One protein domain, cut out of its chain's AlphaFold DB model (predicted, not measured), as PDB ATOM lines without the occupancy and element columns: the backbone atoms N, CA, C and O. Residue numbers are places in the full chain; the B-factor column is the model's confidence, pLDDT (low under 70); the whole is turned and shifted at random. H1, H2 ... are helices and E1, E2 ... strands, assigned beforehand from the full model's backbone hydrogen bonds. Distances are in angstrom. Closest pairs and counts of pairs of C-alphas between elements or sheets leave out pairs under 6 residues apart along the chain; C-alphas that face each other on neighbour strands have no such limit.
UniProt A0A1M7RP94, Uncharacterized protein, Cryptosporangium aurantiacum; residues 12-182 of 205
ATOM      1  N   THR A  12     -69.083   8.307  -9.400       73.00
ATOM      2  CA  THR A  12     -68.360   7.207 -10.054       73.00
ATOM      3  C   THR A  12     -68.376   7.349 -11.575       73.00
ATOM      4  O   THR A  12     -67.333   7.207 -12.198       73.00
ATOM      5  N   ALA A  13     -69.522   7.693 -12.170       68.75
ATOM      6  CA  ALA A  13     -69.623   7.924 -13.609       68.75
ATOM      7  C   ALA A  13     -68.809   9.147 -14.066       68.75
ATOM      8  O   ALA A  13     -68.128   9.075 -15.081       68.75
ATOM      9  N   ALA A  14     -68.837  10.247 -13.305       63.41
ATOM     10  CA  ALA A  14     -68.038  11.437 -13.594       63.41
ATOM     11  C   ALA A  14     -66.533  11.148 -13.499       63.41
ATOM     12  O   ALA A  14     -65.776  11.581 -14.358       63.41
ATOM     13  N   ARG A  15     -66.113  10.365 -12.498       70.88
ATOM     14  CA  ARG A  15     -64.727   9.916 -12.357       70.88
ATOM     15  C   ARG A  15     -64.291   9.038 -13.532       70.88
ATOM     16  O   ARG A  15     -63.276   9.333 -14.139       70.88
ATOM     17  N   ALA A  16     -65.084   8.032 -13.895       70.88
ATOM     18  CA  ALA A  16     -64.775   7.163 -15.032       70.88
ATOM     19  C   ALA A  16     -64.730   7.935 -16.366       70.88
ATOM     20  O   ALA A  16     -63.921   7.628 -17.233       70.88
ATOM     21  N   ALA A  17     -65.583   8.952 -16.533       70.75
ATOM     22  CA  ALA A  17     -65.559   9.823 -17.706       70.75
ATOM     23  C   ALA A  17     -64.308  10.717 -17.746       70.75
ATOM     24  O   ALA A  17     -63.728  10.885 -18.812       70.75
ATOM     25  N   ALA A  18     -63.879  11.259 -16.602       67.44
ATOM     26  CA  ALA A  18     -62.647  12.040 -16.501       67.44
ATOM     27  C   ALA A  18     -61.398  11.177 -16.756       67.44
ATOM     28  O   ALA A  18     -60.521  11.589 -17.504       67.44
ATOM     29  N   GLU A  19     -61.357   9.962 -16.200       67.62
ATOM     30  CA  GLU A  19     -60.277   8.992 -16.430       67.62
ATOM     31  C   GLU A  19     -60.185   8.603 -17.913       67.62
ATOM     32  O   GLU A  19     -59.096   8.567 -18.474       67.62
ATOM     33  N   ARG A  20     -61.327   8.375 -18.574       71.06
ATOM     34  CA  ARG A  20     -61.350   8.080 -20.010       71.06
ATOM     35  C   ARG A  20     -60.913   9.270 -20.857       71.06
ATOM     36  O   ARG A  20     -60.129   9.088 -21.772       71.06
ATOM     37  N   ALA A  21     -61.365  10.475 -20.515       70.81
ATOM     38  CA  ALA A  21     -60.931  11.678 -21.210       70.81
ATOM     39  C   ALA A  21     -59.412  11.879 -21.091       70.81
ATOM     40  O   ALA A  21     -58.783  12.220 -22.082       70.81
ATOM     41  N   ALA A  22     -58.815  11.642 -19.918       68.38
ATOM     42  CA  ALA A  22     -57.365  11.734 -19.732       68.38
ATOM     43  C   ALA A  22     -56.595  10.741 -20.621       68.38
ATOM     44  O   ALA A  22     -55.603  11.126 -21.233       68.38
ATOM     45  N   LEU A  23     -57.083   9.502 -20.743       71.56
ATOM     46  CA  LEU A  23     -56.513   8.500 -21.652       71.56
ATOM     47  C   LEU A  23     -56.658   8.899 -23.122       71.56
ATOM     48  O   LEU A  23     -55.689   8.812 -23.866       71.56
ATOM     49  N   ASP A  24     -57.831   9.397 -23.521       73.19
ATOM     50  CA  ASP A  24     -58.060   9.885 -24.883       73.19
ATOM     51  C   ASP A  24     -57.091  11.047 -25.223       73.19
ATOM     52  O   ASP A  24     -56.606  11.139 -26.349       73.19
ATOM     53  N   TRP A  25     -56.757  11.912 -24.248       70.19
ATOM     54  CA  TRP A  25     -55.746  12.970 -24.416       70.19
ATOM     55  C   TRP A  25     -54.321  12.418 -24.533       70.19
ATOM     56  O   TRP A  25     -53.572  12.889 -25.384       70.19
ATOM     57  N   GLN A  26     -53.942  11.428 -23.718       69.75
ATOM     58  CA  GLN A  26     -52.628  10.782 -23.831       69.75
ATOM     59  C   GLN A  26     -52.455  10.084 -25.183       69.75
ATOM     60  O   GLN A  26     -51.405  10.221 -25.806       69.75
ATOM     61  N   ASP A  27     -53.491   9.403 -25.673       75.25
ATOM     62  CA  ASP A  27     -53.474   8.772 -26.992       75.25
ATOM     63  C   ASP A  27     -53.315   9.791 -28.115       75.25
ATOM     64  O   ASP A  27     -52.464   9.604 -28.983       75.25
ATOM     65  N   ALA A  28     -54.076  10.890 -28.073       72.88
ATOM     66  CA  ALA A  28     -53.949  11.965 -29.053       72.88
ATOM     67  C   ALA A  28     -52.527  12.548 -29.070       72.88
ATOM     68  O   ALA A  28     -51.955  12.755 -30.137       72.88
ATOM     69  N   VAL A  29     -51.917  12.738 -27.897       73.31
ATOM     70  CA  VAL A  29     -50.524  13.191 -27.781       73.31
ATOM     71  C   VAL A  29     -49.545  12.186 -28.379       73.31
ATOM     72  O   VAL A  29     -48.654  12.577 -29.132       73.31
ATOM     73  N   VAL A  30     -49.689  10.896 -28.063       76.19
ATOM     74  CA  VAL A  30     -48.825   9.848 -28.627       76.19
ATOM     75  C   VAL A  30     -48.968   9.803 -30.148       76.19
ATOM     76  O   VAL A  30     -47.968   9.666 -30.846       76.19
ATOM     77  N   GLU A  31     -50.182   9.961 -30.676       79.06
ATOM     78  CA  GLU A  31     -50.412  10.056 -32.118       79.06
ATOM     79  C   GLU A  31     -49.734  11.287 -32.736       79.06
ATOM     80  O   GLU A  31     -49.098  11.152 -33.780       79.06
ATOM     81  N   SER A  32     -49.810  12.462 -32.104       77.38
ATOM     82  CA  SER A  32     -49.123  13.671 -32.581       77.38
ATOM     83  C   SER A  32     -47.595  13.520 -32.544       77.38
ATOM     84  O   SER A  32     -46.910  13.949 -33.473       77.38
ATOM     85  N   ILE A  33     -47.050  12.846 -31.524       76.69
ATOM     86  CA  ILE A  33     -45.626  12.488 -31.451       76.69
ATOM     87  C   ILE A  33     -45.236  11.549 -32.599       76.69
ATOM     88  O   ILE A  33     -44.275  11.835 -33.317       76.69
ATOM     89  N   ASP A  34     -45.977  10.451 -32.786       79.50
ATOM     90  CA  ASP A  34     -45.729   9.469 -33.848       79.50
ATOM     91  C   ASP A  34     -45.743  10.170 -35.226       79.50
ATOM     92  O   ASP A  34     -44.852   9.970 -36.055       79.50
ATOM     93  N   GLN A  35     -46.709  11.069 -35.453       77.56
ATOM     94  CA  GLN A  35     -46.803  11.865 -36.680       77.56
ATOM     95  C   GLN A  35     -45.604  12.792 -36.875       77.56
ATOM     96  O   GLN A  35     -45.094  12.913 -37.990       77.56
ATOM     97  N   LEU A  36     -45.141  13.457 -35.818       72.75
ATOM     98  CA  LEU A  36     -44.012  14.371 -35.918       72.75
ATOM     99  C   LEU A  36     -42.697  13.618 -36.191       72.75
ATOM    100  O   LEU A  36     -41.901  14.053 -37.027       72.75
ATOM    101  N   VAL A  37     -42.505  12.450 -35.576       75.94
ATOM    102  CA  VAL A  37     -41.412  11.523 -35.908       75.94
ATOM    103  C   VAL A  37     -41.423  11.175 -37.398       75.94
ATOM    104  O   VAL A  37     -40.383  11.267 -38.059       75.94
ATOM    105  N   ASP A  38     -42.593  10.828 -37.939       79.38
ATOM    106  CA  ASP A  38     -42.766  10.479 -39.352       79.38
ATOM    107  C   ASP A  38     -42.485  11.669 -40.287       79.38
ATOM    108  O   ASP A  38     -41.797  11.526 -41.304       79.38
ATOM    109  N   GLN A  39     -42.980  12.861 -39.945       75.69
ATOM    110  CA  GLN A  39     -42.814  14.074 -40.753       75.69
ATOM    111  C   GLN A  39     -41.366  14.568 -40.781       75.69
ATOM    112  O   GLN A  39     -40.837  14.892 -41.851       75.69
ATOM    113  N   LEU A  40     -40.705  14.593 -39.622       73.94
ATOM    114  CA  LEU A  40     -39.294  14.961 -39.505       73.94
ATOM    115  C   LEU A  40     -38.358  13.844 -39.969       73.94
ATOM    116  O   LEU A  40     -37.167  14.091 -40.173       73.94
ATOM    117  N   ARG A  41     -38.900  12.640 -40.194       78.75
ATOM    118  CA  ARG A  41     -38.167  11.435 -40.589       78.75
ATOM    119  C   ARG A  41     -37.041  11.120 -39.606       78.75
ATOM    120  O   ARG A  41     -35.934  10.776 -40.026       78.75
ATOM    121  N   LEU A  42     -37.332  11.248 -38.311       79.69
ATOM    122  CA  LEU A  42     -36.415  10.865 -37.238       79.69
ATOM    123  C   LEU A  42     -36.288   9.338 -37.238       79.69
ATOM    124  O   LEU A  42     -37.111   8.615 -36.671       79.69
ATOM    125  N   ALA A  43     -35.281   8.850 -37.956       80.62
ATOM    126  CA  ALA A  43     -34.936   7.440 -38.009       80.62
ATOM    127  C   ALA A  43     -34.085   7.051 -36.793       80.62
ATOM    128  O   ALA A  43     -33.428   7.901 -36.203       80.62
ATOM    129  N   GLY A  44     -34.084   5.760 -36.464       82.94
ATOM    130  CA  GLY A  44     -33.232   5.210 -35.412       82.94
ATOM    131  C   GLY A  44     -33.928   5.067 -34.065       82.94
ATOM    132  O   GLY A  44     -35.156   5.002 -33.989       82.94
ATOM    133  N   VAL A  45     -33.110   4.942 -33.025       86.31
ATOM    134  CA  VAL A  45     -33.521   4.744 -31.628       86.31
ATOM    135  C   VAL A  45     -33.036   5.903 -30.770       86.31
ATOM    136  O   VAL A  45     -32.197   6.693 -31.208       86.31
ATOM    137  N   ASP A  46     -33.532   5.953 -29.536       89.19
ATOM    138  CA  ASP A  46     -33.193   6.969 -28.547       89.19
ATOM    139  C   ASP A  46     -33.528   8.379 -29.062       89.19
ATOM    140  O   ASP A  46     -32.733   9.314 -28.971       89.19
ATOM    141  N   ARG A  47     -34.703   8.509 -29.676       91.88
ATOM    142  CA  ARG A  47     -35.198   9.736 -30.292       91.88
ATOM    143  C   ARG A  47     -35.717  10.681 -29.219       91.88
ATOM    144  O   ARG A  47     -36.542  10.302 -28.391       91.88
ATOM    145  N   LEU A  48     -35.259  11.924 -29.276       92.75
ATOM    146  CA  LEU A  48     -35.543  12.949 -28.281       92.75
ATOM    147  C   LEU A  48     -36.157  14.177 -28.954       92.75
ATOM    148  O   LEU A  48     -35.665  14.622 -29.993       92.75
ATOM    149  N   ALA A  49     -37.187  14.751 -28.343       91.62
ATOM    150  CA  ALA A  49     -37.657  16.099 -28.637       91.62
ATOM    151  C   ALA A  49     -37.379  17.002 -27.433       91.62
ATOM    152  O   ALA A  49     -37.672  16.626 -26.305       91.62
ATOM    153  N   CYS A  50     -36.822  18.183 -27.658       91.94
ATOM    154  CA  CYS A  50     -36.573  19.182 -26.626       91.94
ATOM    155  C   CYS A  50     -37.247  20.486 -27.047       91.94
ATOM    156  O   CYS A  50     -36.934  21.037 -28.102       91.94
ATOM    157  N   PHE A  51     -38.199  20.938 -26.240       90.50
ATOM    158  CA  PHE A  51     -38.965  22.160 -26.410       90.50
ATOM    159  C   PHE A  51     -38.507  23.154 -25.353       90.50
ATOM    160  O   PHE A  51     -38.628  22.900 -24.156       90.50
ATOM    161  N   GLU A  52     -37.994  24.290 -25.801       88.75
ATOM    162  CA  GLU A  52     -37.565  25.374 -24.932       88.75
ATOM    163  C   GLU A  52     -38.533  26.539 -25.094       88.75
ATOM    164  O   GLU A  52     -38.703  27.073 -26.199       88.75
ATOM    165  N   ALA A  53     -39.156  26.943 -23.992       85.75
ATOM    166  CA  ALA A  53     -40.020  28.107 -23.937       85.75
ATOM    167  C   ALA A  53     -39.387  29.215 -23.096       85.75
ATOM    168  O   ALA A  53     -38.645  28.969 -22.148       85.75
ATOM    169  N   ALA A  54     -39.702  30.460 -23.438       78.56
ATOM    170  CA  ALA A  54     -39.288  31.623 -22.674       78.56
ATOM    171  C   ALA A  54     -40.506  32.404 -22.196       78.56
ATOM    172  O   ALA A  54     -41.414  32.689 -22.979       78.56
ATOM    173  N   VAL A  55     -40.469  32.842 -20.938       74.75
ATOM    174  CA  VAL A  55     -41.432  33.816 -20.423       74.75
ATOM    175  C   VAL A  55     -41.132  35.173 -21.049       74.75
ATOM    176  O   VAL A  55     -40.007  35.694 -20.979       74.75
ATOM    177  N   ARG A  56     -42.148  35.744 -21.688       65.94
ATOM    178  CA  ARG A  56     -42.144  37.098 -22.226       65.94
ATOM    179  C   ARG A  56     -43.297  37.883 -21.618       65.94
ATOM    180  O   ARG A  56     -44.412  37.369 -21.528       65.94
ATOM    181  N   PRO A  57     -43.056  39.143 -21.238       62.84
ATOM    182  CA  PRO A  57     -44.138  40.003 -20.814       62.84
ATOM    183  C   PRO A  57     -45.000  40.328 -22.043       62.84
ATOM    184  O   PRO A  57     -44.523  40.907 -23.024       62.84
ATOM    185  N   ALA A  58     -46.263  39.920 -21.997       59.62
ATOM    186  CA  ALA A  58     -47.265  40.194 -23.011       59.62
ATOM    187  C   ALA A  58     -48.274  41.218 -22.475       59.62
ATOM    188  O   ALA A  58     -48.642  41.218 -21.302       59.62
ATOM    189  N   LEU A  59     -48.707  42.120 -23.352       52.25
ATOM    190  CA  LEU A  59     -49.821  43.026 -23.089       52.25
ATOM    191  C   LEU A  59     -51.057  42.433 -23.758       52.25
ATOM    192  O   LEU A  59     -51.140  42.463 -24.989       52.25
ATOM    193  N   ASP A  60     -51.999  41.921 -22.967       58.72
ATOM    194  CA  ASP A  60     -53.325  41.549 -23.465       58.72
ATOM    195  C   ASP A  60     -54.378  42.551 -22.982       58.72
ATOM    196  O   ASP A  60     -54.633  42.702 -21.785       58.72
ATOM    197  N   GLY A  61     -54.967  43.276 -23.936       65.00
ATOM    198  CA  GLY A  61     -56.004  44.285 -23.710       65.00
ATOM    199  C   GLY A  61     -55.548  45.480 -22.864       65.00
ATOM    200  O   GLY A  61     -55.340  46.568 -23.396       65.00
ATOM    201  N   GLU A  62     -55.427  45.282 -21.549       52.03
ATOM    202  CA  GLU A  62     -55.057  46.283 -20.535       52.03
ATOM    203  C   GLU A  62     -54.249  45.698 -19.348       52.03
ATOM    204  O   GLU A  62     -53.904  46.443 -18.428       52.03
ATOM    205  N   ALA A  63     -53.930  44.395 -19.346       54.66
ATOM    206  CA  ALA A  63     -53.183  43.729 -18.276       54.66
ATOM    207  C   ALA A  63     -51.817  43.226 -18.766       54.66
ATOM    208  O   ALA A  63     -51.662  42.804 -19.913       54.66
ATOM    209  N   TRP A  64     -50.823  43.293 -17.877       59.59
ATOM    210  CA  TRP A  64     -49.565  42.578 -18.068       59.59
ATOM    211  C   TRP A  64     -49.798  41.110 -17.738       59.59
ATOM    212  O   TRP A  64     -50.175  40.792 -16.610       59.59
ATOM    213  N   GLU A  65     -49.558  40.246 -18.716       59.47
ATOM    214  CA  GLU A  65     -49.584  38.800 -18.549       59.47
ATOM    215  C   GLU A  65     -48.206  38.227 -18.873       59.47
ATOM    216  O   GLU A  65     -47.517  38.667 -19.799       59.47
ATOM    217  N   GLU A  66     -47.785  37.245 -18.086       64.25
ATOM    218  CA  GLU A  66     -46.615  36.442 -18.402       64.25
ATOM    219  C   GLU A  66     -47.046  35.372 -19.393       64.25
ATOM    220  O   GLU A  66     -47.892  34.528 -19.097       64.25
ATOM    221  N   ARG A  67     -46.495  35.445 -20.605       69.44
ATOM    222  CA  ARG A  67     -46.768  34.475 -21.654       69.44
ATOM    223  C   ARG A  67     -45.519  33.660 -21.919       69.44
ATOM    224  O   ARG A  67     -44.449  34.207 -22.177       69.44
ATOM    225  N   GLU A  68     -45.674  32.350 -21.879       76.38
ATOM    226  CA  GLU A  68     -44.641  31.413 -22.286       76.38
ATOM    227  C   GLU A  68     -44.742  31.207 -23.795       76.38
ATOM    228  O   GLU A  68     -45.760  30.734 -24.301       76.38
ATOM    229  N   ASP A  69     -43.695  31.590 -24.519       81.50
ATOM    230  CA  ASP A  69     -43.599  31.371 -25.957       81.50
ATOM    231  C   ASP A  69     -42.484  30.374 -26.250       81.50
ATOM    232  O   ASP A  69     -41.363  30.523 -25.759       81.50
ATOM    233  N   LEU A  70     -42.773  29.392 -27.101       86.38
ATOM    234  CA  LEU A  70     -41.767  28.475 -27.623       86.38
ATOM    235  C   LEU A  70     -40.693  29.264 -28.394       86.38
ATOM    236  O   LEU A  70     -41.000  30.017 -29.324       86.38
ATOM    237  N   VAL A  71     -39.428  29.105 -28.007       87.19
ATOM    238  CA  VAL A  71     -38.282  29.829 -28.587       87.19
ATOM    239  C   VAL A  71     -37.325  28.925 -29.348       87.19
ATOM    240  O   VAL A  71     -36.727  29.376 -30.327       87.19
ATOM    241  N   THR A  72     -37.227  27.657 -28.956       89.75
ATOM    242  CA  THR A  72     -36.392  26.667 -29.635       89.75
ATOM    243  C   THR A  72     -37.078  25.313 -29.596       89.75
ATOM    244  O   THR A  72     -37.713  24.949 -28.609       89.75
ATOM    245  N   VAL A  73     -36.914  24.538 -30.666       90.56
ATOM    246  CA  VAL A  73     -37.209  23.106 -30.653       90.56
ATOM    247  C   VAL A  73     -36.035  22.346 -31.240       90.56
ATOM    248  O   VAL A  73     -35.530  22.695 -32.308       90.56
ATOM    249  N   ALA A  74     -35.598  21.293 -30.563       92.00
ATOM    250  CA  ALA A  74     -34.594  20.373 -31.060       92.00
ATOM    251  C   ALA A  74     -35.159  18.957 -31.157       92.00
ATOM    252  O   ALA A  74     -35.833  18.481 -30.250       92.00
ATOM    253  N   PHE A  75     -34.832  18.269 -32.245       91.69
ATOM    254  CA  PHE A  75     -35.126  16.855 -32.428       91.69
ATOM    255  C   PHE A  75     -33.831  16.103 -32.668       91.69
ATOM    256  O   PHE A  75     -33.093  16.416 -33.603       91.69
ATOM    257  N   ALA A  76     -33.553  15.123 -31.821       92.44
ATOM    258  CA  ALA A  76     -32.324  14.357 -31.852       92.44
ATOM    259  C   ALA A  76     -32.598  12.868 -32.056       92.44
ATOM    260  O   ALA A  76     -33.622  12.328 -31.645       92.44
ATOM    261  N   SER A  77     -31.657  12.223 -32.729       92.19
ATOM    262  CA  SER A  77     -31.596  10.783 -32.960       92.19
ATOM    263  C   SER A  77     -30.139  10.395 -33.201       92.19
ATOM    264  O   SER A  77     -29.271  11.264 -33.346       92.19
ATOM    265  N   ASP A  78     -29.865   9.102 -33.337       89.62
ATOM    266  CA  ASP A  78     -28.560   8.602 -33.782       89.62
ATOM    267  C   ASP A  78     -28.113   9.171 -35.150       89.62
ATOM    268  O   ASP A  78     -26.915   9.287 -35.415       89.62
ATOM    269  N   ALA A  79     -29.059   9.584 -35.999       86.12
ATOM    270  CA  ALA A  79     -28.797  10.222 -37.286       86.12
ATOM    271  C   ALA A  79     -28.338  11.691 -37.168       86.12
ATOM    272  O   ALA A  79     -27.805  12.243 -38.135       86.12
ATOM    273  N   GLY A  80     -28.530  12.326 -36.007       88.56
ATOM    274  CA  GLY A  80     -28.119  13.700 -35.725       88.56
ATOM    275  C   GLY A  80     -29.204  14.551 -35.065       88.56
ATOM    276  O   GLY A  80     -30.275  14.067 -34.699       88.56
ATOM    277  N   VAL A  81     -28.902  15.847 -34.929       91.69
ATOM    278  CA  VAL A  81     -29.752  16.841 -34.258       91.69
ATOM    279  C   VAL A  81     -30.262  17.871 -35.263       91.69
ATOM    280  O   VAL A  81     -29.476  18.545 -35.933       91.69
ATOM    281  N   LEU A  82     -31.580  18.024 -35.332       89.69
ATOM    282  CA  LEU A  82     -32.277  19.085 -36.051       89.69
ATOM    283  C   LEU A  82     -32.708  20.154 -35.050       89.69
ATOM    284  O   LEU A  82     -33.266  19.822 -34.010       89.69
ATOM    285  N   ARG A  83     -32.459  21.428 -35.356       90.75
ATOM    286  CA  ARG A  83     -32.879  22.558 -34.517       90.75
ATOM    287  C   ARG A  83     -33.763  23.500 -35.317       90.75
ATOM    288  O   ARG A  83     -33.445  23.826 -36.461       90.75
ATOM    289  N   PHE A  84     -34.842  23.937 -34.689       87.19
ATOM    290  CA  PHE A  84     -35.820  24.864 -35.225       87.19
ATOM    291  C   PHE A  84     -35.955  26.057 -34.282       87.19
ATOM    292  O   PHE A  84     -35.969  25.914 -33.063       87.19
ATOM    293  N   THR A  85     -36.062  27.237 -34.876       88.00
ATOM    294  CA  THR A  85     -36.352  28.504 -34.199       88.00
ATOM    295  C   THR A  85     -37.584  29.130 -34.852       88.00
ATOM    296  O   THR A  85     -37.896  28.766 -35.997       88.00
ATOM    297  N   PRO A  86     -38.246  30.104 -34.197       88.81
ATOM    298  CA  PRO A  86     -39.357  30.843 -34.776       88.81
ATOM    299  C   PRO A  86     -39.072  31.290 -36.209       88.81
ATOM    300  O   PRO A  86     -38.140  32.052 -36.471       88.81
ATOM    301  N   SER A  87     -39.858  30.765 -37.146       81.38
ATOM    302  CA  SER A  87     -39.778  31.060 -38.577       81.38
ATOM    303  C   SER A  87     -41.142  30.841 -39.231       81.38
ATOM    304  O   SER A  87     -41.991  30.153 -38.671       81.38
ATOM    305  N   ASP A  88     -41.345  31.394 -40.429       69.62
ATOM    306  CA  ASP A  88     -42.582  31.217 -41.209       69.62
ATOM    307  C   ASP A  88     -42.656  29.840 -41.922       69.62
ATOM    308  O   ASP A  88     -43.374  29.684 -42.910       69.62
ATOM    309  N   ASP A  89     -41.876  28.847 -41.477       78.94
ATOM    310  CA  ASP A  89     -41.863  27.487 -42.030       78.94
ATOM    311  C   ASP A  89     -42.995  26.647 -41.410       78.94
ATOM    312  O   ASP A  89     -43.245  26.698 -40.204       78.94
ATOM    313  N   GLU A  90     -43.640  25.814 -42.230       79.81
ATOM    314  CA  GLU A  90     -44.641  24.833 -41.800       79.81
ATOM    315  C   GLU A  90     -44.114  23.946 -40.660       79.81
ATOM    316  O   GLU A  90     -44.852  23.629 -39.733       79.81
ATOM    317  N   ARG A  91     -42.816  23.609 -40.661       81.44
ATOM    318  CA  ARG A  91     -42.203  22.781 -39.605       81.44
ATOM    319  C   ARG A  91     -42.206  23.443 -38.231       81.44
ATOM    320  O   ARG A  91     -42.337  22.749 -37.222       81.44
ATOM    321  N   TRP A  92     -42.038  24.765 -38.184       87.12
ATOM    322  CA  TRP A  92     -42.125  25.506 -36.929       87.12
ATOM    323  C   TRP A  92     -43.564  25.501 -36.418       87.12
ATOM    324  O   TRP A  92     -43.790  25.158 -35.261       87.12
ATOM    325  N   ALA A  93     -44.535  25.779 -37.294       85.38
ATOM    326  CA  ALA A  93     -45.954  25.745 -36.943       85.38
ATOM    327  C   ALA A  93     -46.378  24.377 -36.382       85.38
ATOM    328  O   ALA A  93     -46.974  24.321 -35.312       85.38
ATOM    329  N   THR A  94     -45.982  23.275 -37.026       82.88
ATOM    330  CA  THR A  94     -46.261  21.923 -36.514       82.88
ATOM    331  C   THR A  94     -45.600  21.655 -35.160       82.88
ATOM    332  O   THR A  94     -46.190  21.005 -34.302       82.88
ATOM    333  N   SER A  95     -44.382  22.160 -34.938       85.25
ATOM    334  CA  SER A  95     -43.694  21.990 -33.650       85.25
ATOM    335  C   SER A  95     -44.397  22.758 -32.523       85.25
ATOM    336  O   SER A  95     -44.464  22.257 -31.404       85.25
ATOM    337  N   VAL A  96     -44.946  23.941 -32.825       86.69
ATOM    338  CA  VAL A  96     -45.764  24.732 -31.892       86.69
ATOM    339  C   VAL A  96     -47.076  24.017 -31.573       86.69
ATOM    340  O   VAL A  96     -47.412  23.897 -30.401       86.69
ATOM    341  N   GLU A  97     -47.781  23.495 -32.581       85.06
ATOM    342  CA  GLU A  97     -49.022  22.733 -32.372       85.06
ATOM    343  C   GLU A  97     -48.787  21.508 -31.476       85.06
ATOM    344  O   GLU A  97     -49.516  21.313 -30.507       85.06
ATOM    345  N   LEU A  98     -47.724  20.731 -31.731       82.19
ATOM    346  CA  LEU A  98     -47.375  19.591 -30.878       82.19
ATOM    347  C   LEU A  98     -47.052  20.027 -29.444       82.19
ATOM    348  O   LEU A  98     -47.475  19.371 -28.492       82.19
ATOM    349  N   TRP A  99     -46.281  21.103 -29.286       86.50
ATOM    350  CA  TRP A  99     -45.933  21.644 -27.976       86.50
ATOM    351  C   TRP A  99     -47.179  22.072 -27.186       86.50
ATOM    352  O   TRP A  99     -47.319  21.698 -26.020       86.50
ATOM    353  N   ASP A 100     -48.114  22.783 -27.820       85.19
ATOM    354  CA  ASP A 100     -49.373  23.205 -27.199       85.19
ATOM    355  C   ASP A 100     -50.275  22.013 -26.845       85.19
ATOM    356  O   ASP A 100     -50.847  21.978 -25.750       85.19
ATOM    357  N   ASP A 101     -50.379  21.017 -27.730       81.38
ATOM    358  CA  ASP A 101     -51.150  19.794 -27.489       81.38
ATOM    359  C   ASP A 101     -50.582  18.997 -26.309       81.38
ATOM    360  O   ASP A 101     -51.334  18.594 -25.415       81.38
ATOM    361  N   LEU A 102     -49.254  18.823 -26.272       78.75
ATOM    362  CA  LEU A 102     -48.538  18.218 -25.151       78.75
ATOM    363  C   LEU A 102     -48.862  18.972 -23.867       78.75
ATOM    364  O   LEU A 102     -49.458  18.403 -22.956       78.75
ATOM    365  N   ARG A 103     -48.555  20.269 -23.807       81.81
ATOM    366  CA  ARG A 103     -48.768  21.092 -22.615       81.81
ATOM    367  C   ARG A 103     -50.225  21.036 -22.141       81.81
ATOM    368  O   ARG A 103     -50.482  20.797 -20.963       81.81
ATOM    369  N   SER A 104     -51.193  21.154 -23.054       79.31
ATOM    370  CA  SER A 104     -52.621  21.086 -22.720       79.31
ATOM    371  C   SER A 104     -53.028  19.727 -22.152       79.31
ATOM    372  O   SER A 104     -53.780  19.665 -21.175       79.31
ATOM    373  N   ALA A 105     -52.547  18.631 -22.740       74.94
ATOM    374  CA  ALA A 105     -52.830  17.291 -22.247       74.94
ATOM    375  C   ALA A 105     -52.230  17.075 -20.853       74.94
ATOM    376  O   ALA A 105     -52.944  16.623 -19.954       74.94
ATOM    377  N   LEU A 106     -50.966  17.459 -20.640       74.88
ATOM    378  CA  LEU A 106     -50.296  17.320 -19.343       74.88
ATOM    379  C   LEU A 106     -51.000  18.167 -18.269       74.88
ATOM    380  O   LEU A 106     -51.302  17.648 -17.193       74.88
ATOM    381  N   SER A 107     -51.389  19.411 -18.575       75.94
ATOM    382  CA  SER A 107     -52.169  20.249 -17.650       75.94
ATOM    383  C   SER A 107     -53.504  19.625 -17.261       75.94
ATOM    384  O   SER A 107     -53.916  19.686 -16.103       75.94
ATOM    385  N   ARG A 108     -54.200  18.981 -18.203       72.94
ATOM    386  CA  ARG A 108     -55.469  18.294 -17.906       72.94
ATOM    387  C   ARG A 108     -55.276  17.058 -17.040       72.94
ATOM    388  O   ARG A 108     -56.155  16.758 -16.234       72.94
ATOM    389  N   ILE A 109     -54.161  16.354 -17.210       67.00
ATOM    390  CA  ILE A 109     -53.813  15.173 -16.418       67.00
ATOM    391  C   ILE A 109     -53.467  15.575 -14.978       67.00
ATOM    392  O   ILE A 109     -53.975  14.963 -14.039       67.00
ATOM    393  N   HIS A 110     -52.659  16.623 -14.803       66.62
ATOM    394  CA  HIS A 110     -52.207  17.085 -13.486       66.62
ATOM    395  C   HIS A 110     -53.214  17.988 -12.769       66.62
ATOM    396  O   HIS A 110     -53.186  18.103 -11.545       66.62
ATOM    397  N   GLY A 111     -54.138  18.600 -13.511       66.06
ATOM    398  CA  GLY A 111     -55.081  19.576 -12.972       66.06
ATOM    399  C   GLY A 111     -54.422  20.898 -12.568       66.06
ATOM    400  O   GLY A 111     -55.029  21.663 -11.819       66.06
ATOM    401  N   THR A 112     -53.203  21.150 -13.045       68.00
ATOM    402  CA  THR A 112     -52.400  22.353 -12.792       68.00
ATOM    403  C   THR A 112     -51.738  22.820 -14.084       68.00
ATOM    404  O   THR A 112     -51.683  22.079 -15.070       68.00
ATOM    405  N   ASP A 113     -51.215  24.042 -14.079       69.50
ATOM    406  CA  ASP A 113     -50.312  24.479 -15.140       69.50
ATOM    407  C   ASP A 113     -49.054  23.602 -15.108       69.50
ATOM    408  O   ASP A 113     -48.578  23.219 -14.035       69.50
ATOM    409  N   VAL A 114     -48.596  23.192 -16.290       72.50
ATOM    410  CA  VAL A 114     -47.370  22.406 -16.456       72.50
ATOM    411  C   VAL A 114     -46.278  23.291 -17.043       72.50
ATOM    412  O   VAL A 114     -46.608  24.228 -17.778       72.50
ATOM    413  N   PRO A 115     -44.998  22.998 -16.767       74.81
ATOM    414  CA  PRO A 115     -43.915  23.812 -17.286       74.81
ATOM    415  C   PRO A 115     -43.919  23.850 -18.815       74.81
ATOM    416  O   PRO A 115     -44.145  22.833 -19.479       74.81
ATOM    417  N   ALA A 116     -43.671  25.030 -19.383       78.06
ATOM    418  CA  ALA A 116     -43.639  25.192 -20.831       78.06
ATOM    419  C   ALA A 116     -42.398  24.582 -21.493       78.06
ATOM    420  O   ALA A 116     -42.464  24.217 -22.666       78.06
ATOM    421  N   SER A 117     -41.285  24.455 -20.772       86.69
ATOM    422  CA  SER A 117     -40.100  23.763 -21.273       86.69
ATOM    423  C   SER A 117     -40.216  22.264 -21.000       86.69
ATOM    424  O   SER A 117     -40.463  21.842 -19.871       86.69
ATOM    425  N   LEU A 118     -40.066  21.449 -22.043       88.06
ATOM    426  CA  LEU A 118     -40.322  20.007 -22.001       88.06
ATOM    427  C   LEU A 118     -39.252  19.246 -22.784       88.06
ATOM    428  O   LEU A 118     -38.910  19.615 -23.906       88.06
ATOM    429  N   VAL A 119     -38.798  18.118 -22.248       89.94
ATOM    430  CA  VAL A 119     -37.999  17.126 -22.972       89.94
ATOM    431  C   VAL A 119     -38.780  15.826 -23.045       89.94
ATOM    432  O   VAL A 119     -39.284  15.339 -22.039       89.94
ATOM    433  N   VAL A 120     -38.891  15.256 -24.239       89.25
ATOM    434  CA  VAL A 120     -39.660  14.043 -24.495       89.25
ATOM    435  C   VAL A 120     -38.757  12.977 -25.105       89.25
ATOM    436  O   VAL A 120     -38.292  13.129 -26.237       89.25
ATOM    437  N   ASP A 121     -38.534  11.882 -24.379       89.56
ATOM    438  CA  ASP A 121     -38.032  10.632 -24.954       89.56
ATOM    439  C   ASP A 121     -39.181   9.980 -25.727       89.56
ATOM    440  O   ASP A 121     -40.148   9.481 -25.145       89.56
ATOM    441  N   LEU A 122     -39.081  10.012 -27.054       86.38
ATOM    442  CA  LEU A 122     -40.135   9.562 -27.961       86.38
ATOM    443  C   LEU A 122     -40.241   8.031 -27.992       86.38
ATOM    444  O   LEU A 122     -41.316   7.493 -28.249       86.38
ATOM    445  N   ASP A 123     -39.141   7.325 -27.715       85.00
ATOM    446  CA  ASP A 123     -39.093   5.862 -27.726       85.00
ATOM    447  C   ASP A 123     -39.583   5.268 -26.405       85.00
ATOM    448  O   ASP A 123     -40.380   4.326 -26.405       85.00
ATOM    449  N   ALA A 124     -39.141   5.832 -25.279       81.62
ATOM    450  CA  ALA A 124     -39.613   5.438 -23.953       81.62
ATOM    451  C   ALA A 124     -40.948   6.095 -23.578       81.62
ATOM    452  O   ALA A 124     -41.551   5.715 -22.572       81.62
ATOM    453  N   ARG A 125     -41.414   7.052 -24.392       81.06
ATOM    454  CA  ARG A 125     -42.647   7.822 -24.193       81.06
ATOM    455  C   ARG A 125     -42.671   8.505 -22.836       81.06
ATOM    456  O   ARG A 125     -43.650   8.428 -22.102       81.06
ATOM    457  N   VAL A 126     -41.569   9.155 -22.501       82.44
ATOM    458  CA  VAL A 126     -41.402   9.888 -21.246       82.44
ATOM    459  C   VAL A 126     -41.326  11.363 -21.568       82.44
ATOM    460  O   VAL A 126     -40.557  11.743 -22.441       82.44
ATOM    461  N   ALA A 127     -42.095  12.183 -20.862       84.00
ATOM    462  CA  ALA A 127     -41.985  13.629 -20.872       84.00
ATOM    463  C   ALA A 127     -41.465  14.106 -19.511       84.00
ATOM    464  O   ALA A 127     -42.005  13.741 -18.467       84.00
ATOM    465  N   VAL A 128     -40.428  14.931 -19.541       84.69
ATOM    466  CA  VAL A 128     -39.831  15.593 -18.386       84.69
ATOM    467  C   VAL A 128     -39.996  17.096 -18.579       84.69
ATOM    468  O   VAL A 128     -39.642  17.625 -19.631       84.69
ATOM    469  N   GLY A 129     -40.594  17.769 -17.601       83.25
ATOM    470  CA  GLY A 129     -40.839  19.205 -17.630       83.25
ATOM    471  C   GLY A 129     -39.875  19.975 -16.745       83.25
ATOM    472  O   GLY A 129     -39.498  19.506 -15.674       83.25
ATOM    473  N   TYR A 130     -39.513  21.160 -17.218       78.62
ATOM    474  CA  TYR A 130     -38.565  22.063 -16.583       78.62
ATOM    475  C   TYR A 130     -39.212  23.430 -16.432       78.62
ATOM    476  O   TYR A 130     -39.759  23.962 -17.406       78.62
ATOM    477  N   GLU A 131     -39.146  24.018 -15.240       72.44
ATOM    478  CA  GLU A 131     -39.558  25.402 -15.061       72.44
ATOM    479  C   GLU A 131     -38.814  26.343 -16.034       72.44
ATOM    480  O   GLU A 131     -37.588  26.275 -16.176       72.44
ATOM    481  N   PRO A 132     -39.524  27.273 -16.703       59.16
ATOM    482  CA  PRO A 132     -38.895  28.218 -17.628       59.16
ATOM    483  C   PRO A 132     -37.948  29.217 -16.937       59.16
ATOM    484  O   PRO A 132     -37.181  29.916 -17.605       59.16
ATOM    485  N   LEU A 133     -38.041  29.330 -15.610       57.72
ATOM    486  CA  LEU A 133     -37.293  30.251 -14.761       57.72
ATOM    487  C   LEU A 133     -36.508  29.440 -13.725       57.72
ATOM    488  O   LEU A 133     -36.954  29.282 -12.595       57.72
ATOM    489  N   HIS A 134     -35.336  28.930 -14.098       51.69
ATOM    490  CA  HIS A 134     -34.441  28.298 -13.130       51.69
ATOM    491  C   HIS A 134     -33.028  28.863 -13.214       51.69
ATOM    492  O   HIS A 134     -32.497  29.114 -14.297       51.69
ATOM    493  N   CYS A 135     -32.443  29.107 -12.042       47.72
ATOM    494  CA  CYS A 135     -31.067  29.553 -11.914       47.72
ATOM    495  C   CYS A 135     -30.122  28.353 -12.102       47.72
ATOM    496  O   CYS A 135     -30.297  27.353 -11.408       47.72
ATOM    497  N   PRO A 136     -29.086  28.444 -12.957       47.44
ATOM    498  CA  PRO A 136     -28.160  27.335 -13.211       47.44
ATOM    499  C   PRO A 136     -27.317  26.909 -11.991       47.44
ATOM    500  O   PRO A 136     -26.738  25.824 -12.010       47.44
ATOM    501  N   ASP A 137     -27.237  27.733 -10.937       45.72
ATOM    502  CA  ASP A 137     -26.422  27.462  -9.737       45.72
ATOM    503  C   ASP A 137     -27.107  26.542  -8.710       45.72
ATOM    504  O   ASP A 137     -26.453  26.011  -7.808       45.72
ATOM    505  N   VAL A 138     -28.416  26.315  -8.849       45.06
ATOM    506  CA  VAL A 138     -29.165  25.317  -8.082       45.06
ATOM    507  C   VAL A 138     -29.465  24.199  -9.068       45.06
ATOM    508  O   VAL A 138     -30.072  24.457 -10.100       45.06
ATOM    509  N   GLY A 139     -28.959  22.989  -8.812       48.88
ATOM    510  CA  GLY A 139     -29.116  21.856  -9.731       48.88
ATOM    511  C   GLY A 139     -30.543  21.765 -10.273       48.88
ATOM    512  O   GLY A 139     -31.500  21.889  -9.516       48.88
ATOM    513  N   ILE A 140     -30.667  21.607 -11.591       56.06
ATOM    514  CA  ILE A 140     -31.956  21.603 -12.276       56.06
ATOM    515  C   ILE A 140     -32.633  20.266 -11.986       56.06
ATOM    516  O   ILE A 140     -32.355  19.260 -12.642       56.06
ATOM    517  N   GLU A 141     -33.497  20.249 -10.980       59.69
ATOM    518  CA  GLU A 141     -34.423  19.145 -10.778       59.69
ATOM    519  C   GLU A 141     -35.657  19.387 -11.655       59.69
ATOM    520  O   GLU A 141     -36.178  20.499 -11.693       59.69
ATOM    521  N   PRO A 142     -36.113  18.387 -12.420       64.81
ATOM    522  CA  PRO A 142     -37.319  18.540 -13.212       64.81
ATOM    523  C   PRO A 142     -38.558  18.575 -12.314       64.81
ATOM    524  O   PRO A 142     -38.746  17.710 -11.459       64.81
ATOM    525  N   ASP A 143     -39.452  19.525 -12.572       67.38
ATOM    526  CA  ASP A 143     -40.688  19.708 -11.798       67.38
ATOM    527  C   ASP A 143     -41.774  18.691 -12.149       67.38
ATOM    528  O   ASP A 143     -42.758  18.513 -11.425       67.38
ATOM    529  N   LEU A 144     -41.626  18.031 -13.299       64.81
ATOM    530  CA  LEU A 144     -42.627  17.126 -13.833       64.81
ATOM    531  C   LEU A 144     -41.976  15.934 -14.522       64.81
ATOM    532  O   LEU A 144     -41.156  16.100 -15.419       64.81
ATOM    533  N   VAL A 145     -42.415  14.729 -14.166       68.31
ATOM    534  CA  VAL A 145     -42.051  13.489 -14.861       68.31
ATOM    535  C   VAL A 145     -43.322  12.726 -15.185       68.31
ATOM    536  O   VAL A 145     -44.142  12.451 -14.307       68.31
ATOM    537  N   LEU A 146     -43.496  12.393 -16.458       69.62
ATOM    538  CA  LEU A 146     -44.694  11.752 -16.978       69.62
ATOM    539  C   LEU A 146     -44.342  10.670 -17.983       69.62
ATOM    540  O   LEU A 146     -43.500  10.879 -18.849       69.62
ATOM    541  N   HIS A 147     -45.061   9.550 -17.941       69.69
ATOM    542  CA  HIS A 147     -45.021   8.573 -19.026       69.69
ATOM    543  C   HIS A 147     -46.336   8.594 -19.800       69.69
ATOM    544  O   HIS A 147     -47.429   8.580 -19.229       69.69
ATOM    545  N   LEU A 148     -46.213   8.640 -21.120       69.56
ATOM    546  CA  LEU A 148     -47.301   8.698 -22.081       69.56
ATOM    547  C   LEU A 148     -47.671   7.258 -22.448       69.56
ATOM    548  O   LEU A 148     -47.033   6.608 -23.281       69.56
ATOM    549  N   VAL A 149     -48.683   6.727 -21.768       63.44
ATOM    550  CA  VAL A 149     -49.151   5.357 -21.980       63.44
ATOM    551  C   VAL A 149     -50.219   5.357 -23.071       63.44
ATOM    552  O   VAL A 149     -51.113   6.197 -23.063       63.44
ATOM    553  N   ARG A 150     -50.144   4.403 -24.009       58.84
ATOM    554  CA  ARG A 150     -51.226   4.184 -24.978       58.84
ATOM    555  C   ARG A 150     -52.442   3.556 -24.297       58.84
ATOM    556  O   ARG A 150     -52.307   2.632 -23.497       58.84
ATOM    557  N   ALA A 151     -53.638   3.998 -24.665       50.44
ATOM    558  CA  ALA A 151     -54.902   3.496 -24.136       50.44
ATOM    559  C   ALA A 151     -55.326   2.138 -24.729       50.44
ATOM    560  O   ALA A 151     -56.468   1.714 -24.547       50.44
ATOM    561  N   ASP A 152     -54.428   1.401 -25.401       54.22
ATOM    562  CA  ASP A 152     -54.658  -0.022 -25.689       54.22
ATOM    563  C   ASP A 152     -54.665  -0.877 -24.406       54.22
ATOM    564  O   ASP A 152     -55.185  -1.998 -24.389       54.22
ATOM    565  N   SER A 153     -54.186  -0.298 -23.305       54.19
ATOM    566  CA  SER A 153     -54.483  -0.714 -21.944       54.19
ATOM    567  C   SER A 153     -55.993  -0.661 -21.658       54.19
ATOM    568  O   SER A 153     -56.599   0.395 -21.491       54.19
ATOM    569  N   ASN A 154     -56.619  -1.833 -21.506       55.94
ATOM    570  CA  ASN A 154     -57.950  -1.950 -20.891       55.94
ATOM    571  C   ASN A 154     -57.929  -1.657 -19.374       55.94
ATOM    572  O   ASN A 154     -58.923  -1.915 -18.684       55.94
ATOM    573  N   GLU A 155     -56.809  -1.184 -18.828       54.62
ATOM    574  CA  GLU A 155     -56.648  -0.937 -17.405       54.62
ATOM    575  C   GLU A 155     -57.106   0.475 -17.018       54.62
ATOM    576  O   GLU A 155     -56.978   1.427 -17.788       54.62
ATOM    577  N   PRO A 156     -57.670   0.645 -15.811       54.06
ATOM    578  CA  PRO A 156     -58.021   1.968 -15.318       54.06
ATOM    579  C   PRO A 156     -56.769   2.850 -15.196       54.06
ATOM    580  O   PRO A 156     -55.723   2.390 -14.754       54.06
ATOM    581  N   PHE A 157     -56.903   4.145 -15.493       57.66
ATOM    582  CA  PHE A 157     -55.815   5.133 -15.436       57.66
ATOM    583  C   PHE A 157     -54.999   5.089 -14.130       57.66
ATOM    584  O   PHE A 157     -53.778   5.184 -14.144       57.66
ATOM    585  N   ALA A 158     -55.657   4.872 -12.988       52.19
ATOM    586  CA  ALA A 158     -54.981   4.744 -11.697       52.19
ATOM    587  C   ALA A 158     -54.051   3.515 -11.597       52.19
ATOM    588  O   ALA A 158     -53.085   3.565 -10.847       52.19
ATOM    589  N   SER A 159     -54.338   2.428 -12.322       49.03
ATOM    590  CA  SER A 159     -53.440   1.271 -12.441       49.03
ATOM    591  C   SER A 159     -52.226   1.611 -13.295       49.03
ATOM    592  O   SER A 159     -51.112   1.341 -12.870       49.03
ATOM    593  N   LEU A 160     -52.431   2.311 -14.414       54.69
ATOM    594  CA  LEU A 160     -51.332   2.780 -15.258       54.69
ATOM    595  C   LEU A 160     -50.384   3.708 -14.496       54.69
ATOM    596  O   LEU A 160     -49.180   3.515 -14.577       54.69
ATOM    597  N   LEU A 161     -50.916   4.645 -13.698       54.19
ATOM    598  CA  LEU A 161     -50.121   5.531 -12.836       54.19
ATOM    599  C   LEU A 161     -49.250   4.775 -11.816       54.19
ATOM    600  O   LEU A 161     -48.185   5.256 -11.450       54.19
ATOM    601  N   LEU A 162     -49.713   3.619 -11.328       50.66
ATOM    602  CA  LEU A 162     -48.983   2.787 -10.363       50.66
ATOM    603  C   LEU A 162     -47.919   1.901 -11.026       50.66
ATOM    604  O   LEU A 162     -47.012   1.441 -10.337       50.66
ATOM    605  N   GLU A 163     -48.050   1.640 -12.326       53.91
ATOM    606  CA  GLU A 163     -47.080   0.887 -13.126       53.91
ATOM    607  C   GLU A 163     -46.054   1.782 -13.831       53.91
ATOM    608  O   GLU A 163     -45.112   1.260 -14.432       53.91
ATOM    609  N   LEU A 164     -46.216   3.112 -13.762       57.28
ATOM    610  CA  LEU A 164     -45.241   4.045 -14.317       57.28
ATOM    611  C   LEU A 164     -43.849   3.746 -13.727       57.28
ATOM    612  O   LEU A 164     -43.738   3.508 -12.519       57.28
ATOM    613  N   PRO A 165     -42.801   3.721 -14.569       58.97
ATOM    614  CA  PRO A 165     -41.426   3.544 -14.130       58.97
ATOM    615  C   PRO A 165     -41.023   4.506 -13.010       58.97
ATOM    616  O   PRO A 165     -41.621   5.561 -12.818       58.97
ATOM    617  N   ASP A 166     -39.959   4.127 -12.305       71.31
ATOM    618  CA  ASP A 166     -39.294   4.967 -11.314       71.31
ATOM    619  C   ASP A 166     -38.976   6.354 -11.916       71.31
ATOM    620  O   ASP A 166     -38.241   6.409 -12.912       71.31
ATOM    621  N   PRO A 167     -39.535   7.455 -11.370       69.56
ATOM    622  CA  PRO A 167     -39.300   8.804 -11.874       69.56
ATOM    623  C   PRO A 167     -37.812   9.136 -11.985       69.56
ATOM    624  O   PRO A 167     -37.399   9.717 -12.986       69.56
ATOM    625  N   ASP A 168     -36.998   8.681 -11.030       76.38
ATOM    626  CA  ASP A 168     -35.551   8.915 -11.025       76.38
ATOM    627  C   ASP A 168     -34.888   8.266 -12.250       76.38
ATOM    628  O   ASP A 168     -34.094   8.890 -12.952       76.38
ATOM    629  N   ALA A 169     -35.297   7.043 -12.602       79.00
ATOM    630  CA  ALA A 169     -34.785   6.348 -13.781       79.00
ATOM    631  C   ALA A 169     -35.221   7.012 -15.099       79.00
ATOM    632  O   ALA A 169     -34.521   6.918 -16.112       79.00
ATOM    633  N   ALA A 170     -36.389   7.656 -15.110       80.25
ATOM    634  CA  ALA A 170     -36.894   8.395 -16.257       80.25
ATOM    635  C   ALA A 170     -36.094   9.691 -16.480       80.25
ATOM    636  O   ALA A 170     -35.719   9.992 -17.615       80.25
ATOM    637  N   ILE A 171     -35.781  10.401 -15.392       81.00
ATOM    638  CA  ILE A 171     -34.932  11.598 -15.387       81.00
ATOM    639  C   ILE A 171     -33.511  11.247 -15.832       81.00
ATOM    640  O   ILE A 171     -33.002  11.859 -16.769       81.00
ATOM    641  N   ASP A 172     -32.898  10.227 -15.222       84.19
ATOM    642  CA  ASP A 172     -31.549   9.761 -15.568       84.19
ATOM    643  C   ASP A 172     -31.447   9.426 -17.057       84.19
ATOM    644  O   ASP A 172     -30.517   9.844 -17.745       84.19
ATOM    645  N   ARG A 173     -32.455   8.725 -17.590       86.62
ATOM    646  CA  ARG A 173     -32.507   8.381 -19.010       86.62
ATOM    647  C   ARG A 173     -32.595   9.619 -19.901       86.62
ATOM    648  O   ARG A 173     -31.913   9.666 -20.921       86.62
ATOM    649  N   VAL A 174     -33.429  10.598 -19.560       88.56
ATOM    650  CA  VAL A 174     -33.533  11.841 -20.338       88.56
ATOM    651  C   VAL A 174     -32.220  12.624 -20.295       88.56
ATOM    652  O   VAL A 174     -31.751  13.060 -21.347       88.56
ATOM    653  N   ASN A 175     -31.587  12.726 -19.127       87.12
ATOM    654  CA  ASN A 175     -30.293  13.389 -18.966       87.12
ATOM    655  C   ASN A 175     -29.189  12.697 -19.782       87.12
ATOM    656  O   ASN A 175     -28.472  13.365 -20.524       87.12
ATOM    657  N   ASP A 176     -29.122  11.363 -19.759       90.31
ATOM    658  CA  ASP A 176     -28.186  10.586 -20.582       90.31
ATOM    659  C   ASP A 176     -28.359  10.862 -22.088       90.31
ATOM    660  O   ASP A 176     -27.385  10.867 -22.852       90.31
ATOM    661  N   LEU A 177     -29.600  11.058 -22.549       92.50
ATOM    662  CA  LEU A 177     -29.894  11.379 -23.947       92.50
ATOM    663  C   LEU A 177     -29.532  12.823 -24.298       92.50
ATOM    664  O   LEU A 177     -28.959  13.055 -25.365       92.50
ATOM    665  N   LEU A 178     -29.828  13.777 -23.415       90.88
ATOM    666  CA  LEU A 178     -29.411  15.171 -23.563       90.88
ATOM    667  C   LEU A 178     -27.882  15.266 -23.697       90.88
ATOM    668  O   LEU A 178     -27.386  15.790 -24.702       90.88
ATOM    669  N   ASP A 179     -27.146  14.633 -22.779       90.31
ATOM    670  CA  ASP A 179     -25.682  14.564 -22.794       90.31
ATOM    671  C   ASP A 179     -25.153  13.914 -24.076       90.31
ATOM    672  O   ASP A 179     -24.244  14.434 -24.733       90.31
ATOM    673  N   ARG A 180     -25.746  12.785 -24.486       92.75
ATOM    674  CA  ARG A 180     -25.349  12.068 -25.706       92.75
ATOM    675  C   ARG A 180     -25.462  12.935 -26.956       92.75
ATOM    676  O   ARG A 180     -24.617  12.825 -27.848       92.75
ATOM    677  N   TYR A 181     -26.505  13.755 -27.046       93.38
ATOM    678  CA  TYR A 181     -26.771  14.588 -28.219       93.38
ATOM    679  C   TYR A 181     -26.204  16.007 -28.111       93.38
ATOM    680  O   TYR A 181     -26.338  16.783 -29.064       93.38
ATOM    681  N   GLY A 182     -25.538  16.343 -27.002       89.62
ATOM    682  CA  GLY A 182     -25.023  17.690 -26.753       89.62
ATOM    683  C   GLY A 182     -26.149  18.723 -26.741       89.62
ATOM    684  O   GLY A 182     -26.049  19.770 -27.391       89.62
TER     685      GLY A 182
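AT A GLANCE: This is residues 12 to 182 of the 205 residues of an uncharacterized protein of Cryptosporangium aurantiacum (UniProt A0A1M7RP94). A twisted six-stranded sheet lies between helices in three layers, with H2 and the later part of H1 over one face and H4 crossing the other. H1 and H2 run side by side; the long E1 and E2 hairpin runs on beyond the four shorter strands, and residues 134 to 139 stick out. The printed part has 171 residues, with four named helices and six named strands in the order H1 E1 E2 E3 H2 E4 E5 E6 H3 H4. The antiparallel sheet has the order E3 - E2 - E1 - E4 - E5 - E6, and the class is mixed. It is compact, with a radius of gyration of the C-alphas of 16.5 A and spans of 47 by 44 by 37 A.

HOW THE PARTS SIT: H1, residues 12 to 40, is on the sheet at a height of 10.0 A. E1, residues 48 to 60, bends by 68 degrees at residue 57; it forms a hairpin with E2, residues 63 to 77, where N 50 and O 74 are 2.8 A apart, within hydrogen-bond range. E3, residues 80 to 84, completes a meander, each strand the antiparallel neighbour of the one before; N 82 and O 75 are 2.8 A apart. H2, residues 90 to 110, is on the same face as H1, at a height of 9.4 A, and runs across the strands. H1 and H2 touch at a shallow tilt of 23 degrees, opposite ways; their closest C-alphas, those of Trp 25 and Ala 105, are 5.6 A apart. E4, E5 and E6, residues 117 to 121, 126 to 130 and 144 to 147, form a second meander; N 119 and O 128 are 2.8 A apart, as are N 127 and O 146. E1 and E4 are antiparallel neighbours, with N 51 and O 118 2.8 A apart. H3, residues 157 to 163, only just touches H1, with 3 pairs of C-alphas within 8 A; the closest are those of Glu 19 and Phe 157, 6.0 A apart. H4, residues 167 to 181, is on the opposite face from H2, at a height of 8.8 A; the closest C-alphas of E6 and H4, those of Val 145 and Pro 167, are 6.2 A apart. In H1, H2, H3 and H4 every O i to N i+4 pair is within hydrogen-bond range.

IN THESE COORDINATES: H1 begins at C-alpha 12, (-68.360, 7.207, -10.054), and is 42.1 A long. E1 measures 34.0 A, E2 42.0 A, H2 30.3 A and H4 21.4 A. H4 ends at C-alpha 181, (-26.771, 14.588, -28.219).

THE WHOLE: The farthest C-alphas, those of Gly 44 and Glu 62, are 48.8 A apart. The printed part has no cut; the link E5 to E6, 13 residues, is long. Mean pLDDT of the printed part is 74.7; residues 56 to 67 and 132 to 165 are among those under 70.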